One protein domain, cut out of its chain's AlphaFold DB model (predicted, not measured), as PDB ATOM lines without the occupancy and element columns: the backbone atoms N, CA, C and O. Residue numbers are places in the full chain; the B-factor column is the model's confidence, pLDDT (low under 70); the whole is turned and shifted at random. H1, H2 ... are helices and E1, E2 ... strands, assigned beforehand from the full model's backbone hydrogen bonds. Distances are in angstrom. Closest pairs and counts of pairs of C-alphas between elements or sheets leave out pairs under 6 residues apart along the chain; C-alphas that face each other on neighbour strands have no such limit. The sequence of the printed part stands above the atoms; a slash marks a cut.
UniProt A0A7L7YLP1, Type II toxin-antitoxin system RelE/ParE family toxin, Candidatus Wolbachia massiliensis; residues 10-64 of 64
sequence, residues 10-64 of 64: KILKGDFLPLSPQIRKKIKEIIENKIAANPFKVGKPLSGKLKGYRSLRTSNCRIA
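What this domain is: This is residues 10 to 64 of the 64 residues of the protein "Type II toxin-antitoxin system RelE/ParE family toxin" of Candidatus Wolbachia massiliensis (UniProt A0A7L7YLP1). A long helix, H2, runs along one side, and the short helix H1 makes a loose corner with it near H2's first residues. Across from H2, and apart from it, is a small ribbon with the short strand E1 in its middle, between residues 44 to 45 and residues 62 to 63; the long link from H2 swings out to Gly 48 and comes back to begin E1. The printed part has 55 residues, with two named helices and one named strand in the order H1, H2, E1; the class is mostly helix, though under half of the residues are in named elements. The whole is only just compact, close to loose, with a radius of gyration of the C-alphas of 11.8 A and spans of 32 by 23 by 19 A.

Where its parts are: H1 is residues 10 to 16, from C-alpha 10 at (3.409, 0.932, 25.624), and measures 9.2 A from first to last C-alpha. H2 is residues 21 to 35, the longest helix, from C-alpha 21 at (-8.984, 8.950, 14.513) to C-alpha 35 at (2.059, -6.020, 7.316), a length of 19.9 A. E1 is residues 54 to 57, 9.9 A long, and ends with C-alpha 57 at (7.167, 4.570, 5.612).

How they stand to each other: H1 and H2 are close but not clearly touching, with 1 pair of C-alphas within 8 A. Their closest C-alphas are those of Phe 16 and Arg 24, 6.6 A apart. The lines of the two helices stand about perpendicular, but only just, at 70.4 degrees. H1 and E1 are apart, and so are H2 and E1. E1 pairs with no named strand. Short pairings lie beside it: residues 44 to 45 are antiparallel to residues 54 to 55 of E1, and residues 62 to 63 are antiparallel to residues 56 to 57 of E1. In H2 every O i to N i+4 pair is within hydrogen-bond range; in H1 it is 2 of 3.

The domain as a whole: The two C-alphas farthest apart in the domain are those of Pro 21 and Gly 48, 33.5 A. The first and last printed C-alphas, those of Lys 10 and Ala 64, are 13.7 A apart, and Ala 64 is the chain's last residue. The link from H1 to H2, 4 residues, is tight. The link from H2 to E1, residues 36 to 53, is long, and its C-alphas lie 9 to 19 A from the mean of the C-alphas. The printed part has no cut. The mean pLDDT of the printed part is 91.9, and no printed residue is under 70.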
ATOM      1  N   LYS A  10       2.608  -0.298  25.652       93.81
ATOM      2  CA  LYS A  10       3.409   0.932  25.624       93.81
ATOM      3  C   LYS A  10       3.208   1.714  24.321       93.81
ATOM      4  O   LYS A  10       2.933   2.904  24.387       93.81
ATOM      5  N   ILE A  11       3.269   1.036  23.174       91.69
ATOM      6  CA  ILE A  11       3.059   1.648  21.854       91.69
ATOM      7  C   ILE A  11       1.596   2.052  21.686       91.69
ATOM      8  O   ILE A  11       1.307   3.155  21.228       91.69
ATOM      9  N   LEU A  12       0.658   1.207  22.131       92.69
ATOM     10  CA  LEU A  12      -0.763   1.535  22.055       92.69
ATOM     11  C   LEU A  12      -1.070   2.851  22.792       92.69
ATOM     12  O   LEU A  12      -1.727   3.730  22.242       92.69
ATOM     13  N   LYS A  13      -0.564   3.006  24.021       94.44
ATOM     14  CA  LYS A  13      -0.819   4.194  24.846       94.44
ATOM     15  C   LYS A  13      -0.002   5.417  24.435       94.44
ATOM     16  O   LYS A  13      -0.549   6.513  24.444       94.44
ATOM     17  N   GLY A  14       1.279   5.235  24.125       93.75
ATOM     18  CA  GLY A  14       2.205   6.336  23.856       93.75
ATOM     19  C   GLY A  14       2.140   6.857  22.425       93.75
ATOM     20  O   GLY A  14       2.132   8.065  22.224       93.75
ATOM     21  N   ASP A  15       2.037   5.958  21.445       91.00
ATOM     22  CA  ASP A  15       2.201   6.317  20.035       91.00
ATOM     23  C   ASP A  15       0.893   6.226  19.252       91.00
ATOM     24  O   ASP A  15       0.672   7.018  18.344       91.00
ATOM     25  N   PHE A  16       0.012   5.270  19.574       91.50
ATOM     26  CA  PHE A  16      -1.190   5.016  18.776       91.50
ATOM     27  C   PHE A  16      -2.404   5.839  19.226       91.50
ATOM     28  O   PHE A  16      -3.040   6.497  18.404       91.50
ATOM     29  N   LEU A  17      -2.751   5.812  20.517       93.44
ATOM     30  CA  LEU A  17      -3.935   6.503  21.046       93.44
ATOM     31  C   LEU A  17      -3.910   8.033  20.868       93.44
ATOM     32  O   LEU A  17      -4.964   8.570  20.525       93.44
ATOM     33  N   PRO A  18      -2.773   8.744  21.016       94.69
ATOM     34  CA  PRO A  18      -2.734  10.198  20.821       94.69
ATOM     35  C   PRO A  18      -2.965  10.655  19.373       94.69
ATOM     36  O   PRO A  18      -3.235  11.828  19.130       94.69
ATOM     37  N   LEU A  19      -2.870   9.748  18.393       91.44
ATOM     38  CA  LEU A  19      -3.080  10.080  16.983       91.44
ATOM     39  C   LEU A  19      -4.546  10.395  16.696       91.44
ATOM     40  O   LEU A  19      -5.456   9.856  17.325       91.44
ATOM     41  N   SER A  20      -4.790  11.208  15.666       93.88
ATOM     42  CA  SER A  20      -6.154  11.493  15.227       93.88
ATOM     43  C   SER A  20      -6.877  10.208  14.780       93.88
ATOM     44  O   SER A  20      -6.240   9.282  14.261       93.88
ATOM     45  N   PRO A  21      -8.217  10.132  14.913       93.62
ATOM     46  CA  PRO A  21      -8.984   8.950  14.513       93.62
ATOM     47  C   PRO A  21      -8.710   8.498  13.070       93.62
ATOM     48  O   PRO A  21      -8.610   7.302  12.800       93.62
ATOM     49  N   GLN A  22      -8.526   9.454  12.155       91.81
ATOM     50  CA  GLN A  22      -8.223   9.187  10.747       91.81
ATOM     51  C   GLN A  22      -6.862   8.502  10.564       91.81
ATOM     52  O   GLN A  22      -6.741   7.573   9.764       91.81
ATOM     53  N   ILE A  23      -5.839   8.934  11.309       91.50
ATOM     54  CA  ILE A  23      -4.505   8.326  11.255       91.50
ATOM     55  C   ILE A  23      -4.546   6.929  11.879       91.50
ATOM     56  O   ILE A  23      -4.029   5.990  11.276       91.50
ATOM     57  N   ARG A  24      -5.220   6.762  13.025       93.12
ATOM     58  CA  ARG A  24      -5.385   5.448  13.675       93.12
ATOM     59  C   ARG A  24      -6.034   4.432  12.739       93.12
ATOM     60  O   ARG A  24      -5.538   3.312  12.622       93.12
ATOM     61  N   LYS A  25      -7.093   4.837  12.026       93.31
ATOM     62  CA  LYS A  25      -7.763   3.995  11.025       93.31
ATOM     63  C   LYS A  25      -6.802   3.573   9.910       93.31
ATOM     64  O   LYS A  25      -6.659   2.380   9.661       93.31
ATOM     65  N   LYS A  26      -6.077   4.526   9.311       92.38
ATOM     66  CA  LYS A  26      -5.087   4.235   8.255       92.38
ATOM     67  C   LYS A  26      -3.981   3.293   8.730       92.38
ATOM     68  O   LYS A  26      -3.597   2.389   7.995       92.38
ATOM     69  N   ILE A  27      -3.457   3.490   9.941       92.38
ATOM     70  CA  ILE A  27      -2.422   2.613  10.508       92.38
ATOM     71  C   ILE A  27      -2.965   1.192  10.664       92.38
ATOM     72  O   ILE A  27      -2.318   0.252  10.207       92.38
ATOM     73  N   LYS A  28      -4.163   1.037  11.237       92.62
ATOM     74  CA  LYS A  28      -4.796  -0.274  11.418       92.62
ATOM     75  C   LYS A  28      -5.004  -0.994  10.079       92.62
ATOM     76  O   LYS A  28      -4.591  -2.140   9.940       92.62
ATOM     77  N   GLU A  29      -5.517  -0.293   9.069       93.19
ATOM     78  CA  GLU A  29      -5.685  -0.837   7.713       93.19
ATOM     79  C   GLU A  29      -4.355  -1.283   7.090       93.19
ATOM     80  O   GLU A  29      -4.282  -2.330   6.447       93.19
ATOM     81  N   ILE A  30      -3.283  -0.507   7.274       92.62
ATOM     82  CA  ILE A  30      -1.951  -0.860   6.767       92.62
ATOM     83  C   ILE A  30      -1.414  -2.103   7.473       92.62
ATOM     84  O   ILE A  30      -0.856  -2.985   6.812       92.62
ATOM     85  N   ILE A  31      -1.584  -2.190   8.791       92.81
ATOM     86  CA  ILE A  31      -1.128  -3.341   9.561       92.81
ATOM     87  C   ILE A  31      -1.877  -4.599   9.114       92.81
ATOM     88  O   ILE A  31      -1.241  -5.576   8.732       92.81
ATOM     89  N   GLU A  32      -3.205  -4.557   9.058       91.81
ATOM     90  CA  GLU A  32      -4.033  -5.728   8.749       91.81
ATOM     91  C   GLU A  32      -3.930  -6.182   7.287       91.81
ATOM     92  O   GLU A  32      -4.007  -7.383   7.006       91.81
ATOM     93  N   ASN A  33      -3.773  -5.252   6.340       91.56
ATOM     94  CA  ASN A  33      -3.797  -5.581   4.911       91.56
ATOM     95  C   ASN A  33      -2.410  -5.734   4.292       91.56
ATOM     96  O   ASN A  33      -2.262  -6.505   3.345       91.56
ATOM     97  N   LYS A  34      -1.394  -5.023   4.797       90.69
ATOM     98  CA  LYS A  34      -0.032  -5.086   4.245       90.69
ATOM     99  C   LYS A  34       0.909  -5.867   5.149       90.69
ATOM    100  O   LYS A  34       1.496  -6.847   4.699       90.69
ATOM    101  N   ILE A  35       1.050  -5.448   6.408       92.62
ATOM    102  CA  ILE A  35       2.059  -6.020   7.316       92.62
ATOM    103  C   ILE A  35       1.698  -7.456   7.686       92.62
ATOM    104  O   ILE A  35       2.504  -8.351   7.462       92.62
ATOM    105  N   ALA A  36       0.472  -7.701   8.143       94.44
ATOM    106  CA  ALA A  36      -0.007  -9.031   8.500       94.44
ATOM    107  C   ALA A  36      -0.062  -9.983   7.292       94.44
ATOM    108  O   ALA A  36       0.011 -11.193   7.459       94.44
ATOM    109  N   ALA A  37      -0.179  -9.473   6.062       93.31
ATOM    110  CA  ALA A  37      -0.174 -10.317   4.868       93.31
ATOM    111  C   ALA A  37       1.237 -10.819   4.514       93.31
ATOM    112  O   ALA A  37       1.398 -11.988   4.162       93.31
ATOM    113  N   ASN A  38       2.261  -9.959   4.583       91.06
ATOM    114  CA  ASN A  38       3.642 -10.362   4.308       91.06
ATOM    115  C   ASN A  38       4.675  -9.411   4.952       91.06
ATOM    116  O   ASN A  38       5.234  -8.558   4.258       91.06
ATOM    117  N   PRO A  39       4.992  -9.570   6.248       90.31
ATOM    118  CA  PRO A  39       5.800  -8.612   7.004       90.31
ATOM    119  C   PRO A  39       7.240  -8.506   6.481       90.31
ATOM    120  O   PRO A  39       7.864  -7.452   6.584       90.31
ATOM    121  N   PHE A  40       7.761  -9.562   5.851       89.25
ATOM    122  CA  PHE A  40       9.124  -9.598   5.315       89.25
ATOM    123  C   PHE A  40       9.286  -8.829   4.000       89.25
ATOM    124  O   PHE A  40      10.385  -8.352   3.707       89.25
ATOM    125  N   LYS A  41       8.208  -8.681   3.214       89.00
ATOM    126  CA  LYS A  41       8.222  -7.925   1.950       89.00
ATOM    127  C   LYS A  41       7.892  -6.442   2.117       89.00
ATOM    128  O   LYS A  41       8.166  -5.666   1.204       89.00
ATOM    129  N   VAL A  42       7.320  -6.029   3.249       87.81
ATOM    130  CA  VAL A  42       6.986  -4.619   3.504       87.81
ATOM    131  C   VAL A  42       8.075  -3.906   4.301       87.81
ATOM    132  O   VAL A  42       8.714  -4.466   5.192       87.81
ATOM    133  N   GLY A  43       8.268  -2.627   3.977       89.62
ATOM    134  CA  GLY A  43       9.210  -1.757   4.673       89.62
ATOM    135  C   GLY A  43      10.681  -2.086   4.409       89.62
ATOM    136  O   GLY A  43      11.031  -3.070   3.750       89.62
ATOM    137  N   LYS A  44      11.557  -1.229   4.931       93.88
ATOM    138  CA  LYS A  44      13.009  -1.394   4.845       93.88
ATOM    139  C   LYS A  44      13.534  -2.062   6.120       93.88
ATOM    140  O   LYS A  44      13.087  -1.682   7.204       93.88
ATOM    141  N   PRO A  45      14.469  -3.024   6.016       94.81
ATOM    142  CA  PRO A  45      15.131  -3.571   7.192       94.81
ATOM    143  C   PRO A  45      15.930  -2.470   7.896       94.81
ATOM    144  O   PRO A  45      16.549  -1.627   7.241       94.81
ATOM    145  N   LEU A  46      15.898  -2.474   9.224       94.69
ATOM    146  CA  LEU A  46      16.706  -1.578  10.044       94.69
ATOM    147  C   LEU A  46      18.093  -2.187  10.302       94.69
ATOM    148  O   LEU A  46      18.298  -3.397  10.184       94.69
ATOM    149  N   SER A  47      19.063  -1.329  10.619       95.38
ATOM    150  CA  SER A  47      20.472  -1.689  10.812       95.38
ATOM    151  C   SER A  47      20.967  -1.354  12.228       95.38
ATOM    152  O   SER A  47      20.234  -0.816  13.061       95.38
ATOM    153  N   GLY A  48      22.220  -1.715  12.526       95.38
ATOM    154  CA  GLY A  48      22.843  -1.467  13.828       95.38
ATOM    155  C   GLY A  48      22.146  -2.221  14.963       95.38
ATOM    156  O   GLY A  48      21.839  -3.404  14.829       95.38
ATOM    157  N   LYS A  49      21.861  -1.524  16.072       95.75
ATOM    158  CA  LYS A  49      21.170  -2.096  17.247       95.75
ATOM    159  C   LYS A  49      19.723  -2.528  16.965       95.75
ATOM    160  O   LYS A  49      19.149  -3.252  17.766       95.75
ATOM    161  N   LEU A  50      19.146  -2.093  15.842       94.31
ATOM    162  CA  LEU A  50      17.785  -2.432  15.412       94.31
ATOM    163  C   LEU A  50      17.773  -3.496  14.302       94.31
ATOM    164  O   LEU A  50      16.766  -3.674  13.616       94.31
ATOM    165  N   LYS A  51      18.884  -4.215  14.099       94.50
ATOM    166  CA  LYS A  51      18.922  -5.349  13.171       94.50
ATOM    167  C   LYS A  51      17.874  -6.390  13.588       94.50
ATOM    168  O   LYS A  51      17.821  -6.787  14.745       94.50
ATOM    169  N   GLY A  52      17.054  -6.820  12.630       91.94
ATOM    170  CA  GLY A  52      15.917  -7.722  12.857       91.94
ATOM    171  C   GLY A  52      14.556  -7.019  12.828       91.94
ATOM    172  O   GLY A  52      13.552  -7.670  12.558       91.94
ATOM    173  N   TYR A  53      14.525  -5.693  12.991       93.38
ATOM    174  CA  TYR A  53      13.313  -4.882  12.864       93.38
ATOM    175  C   TYR A  53      13.161  -4.310  11.447       93.38
ATOM    176  O   TYR A  53      14.111  -4.285  10.650       93.38
ATOM    177  N   ARG A  54      11.958  -3.830  11.110       94.06
ATOM    178  CA  ARG A  54      11.649  -3.253   9.794       94.06
ATOM    179  C   ARG A  54      10.809  -1.998   9.947       94.06
ATOM    180  O   ARG A  54       9.852  -1.999  10.700       94.06
ATOM    181  N   SER A  55      11.106  -0.967   9.159       93.62
ATOM    182  CA  SER A  55      10.307   0.258   9.135       93.62
ATOM    183  C   SER A  55       9.549   0.426   7.824       93.62
ATOM    184  O   SER A  55      10.133   0.454   6.734       93.62
ATOM    185  N   LEU A  56       8.235   0.589   7.927       93.75
ATOM    186  CA  LEU A  56       7.350   0.950   6.833       93.75
ATOM    187  C   LEU A  56       7.077   2.457   6.862       93.75
ATOM    188  O   LEU A  56       6.445   2.981   7.782       93.75
ATOM    189  N   ARG A  57       7.527   3.165   5.822       90.00
ATOM    190  CA  ARG A  57       7.167   4.570   5.612       90.00
ATOM    191  C   ARG A  57       5.780   4.654   4.981       90.00
ATOM    192  O   ARG A  57       5.533   4.075   3.929       90.00
ATOM    193  N   THR A  58       4.911   5.426   5.614       85.50
ATOM    194  CA  THR A  58       3.648   5.905   5.047       85.50
ATOM    195  C   THR A  58       3.788   7.396   4.726       85.50
ATOM    196  O   THR A  58       4.806   8.014   5.059       85.50
ATOM    197  N   SER A  59       2.776   7.999   4.100       81.25
ATOM    198  CA  SER A  59       2.799   9.424   3.748       81.25
ATOM    199  C   SER A  59       3.096  10.316   4.960       81.25
ATOM    200  O   SER A  59       3.968  11.179   4.891       81.25
ATOM    201  N   ASN A  60       2.462  10.025   6.103       81.44
ATOM    202  CA  ASN A  60       2.461  10.925   7.259       81.44
ATOM    203  C   ASN A  60       3.196  10.360   8.485       81.44
ATOM    204  O   ASN A  60       3.469  11.103   9.418       81.44
ATOM    205  N   CYS A  61       3.517   9.062   8.515       86.25
ATOM    206  CA  CYS A  61       4.179   8.433   9.663       86.25
ATOM    207  C   CYS A  61       5.068   7.247   9.260       86.25
ATOM    208  O   CYS A  61       5.028   6.769   8.120       86.25
ATOM    209  N   ARG A  62       5.878   6.758  10.200       90.25
ATOM    210  CA  ARG A  62       6.609   5.490  10.078       90.25
ATOM    211  C   ARG A  62       6.063   4.500  11.099       90.25
ATOM    212  O   ARG A  62       5.790   4.890  12.227       90.25
ATOM    213  N   ILE A  63       5.938   3.245  10.688       91.12
ATOM    214  CA  ILE A  63       5.627   2.106  11.559       91.12
ATOM    215  C   ILE A  63       6.913   1.278  11.619       91.12
ATOM    216  O   ILE A  63       7.455   0.981  10.553       91.12
ATOM    217  N   ALA A  64       7.450   1.004  12.806       87.69
ATOM    218  CA  ALA A  64       8.735   0.325  13.010       87.69
ATOM    219  C   ALA A  64       8.604  -0.832  14.003       87.69
ATOM    220  O   ALA A  64       7.671  -0.759  14.833       87.69
TER     221      ALA A  64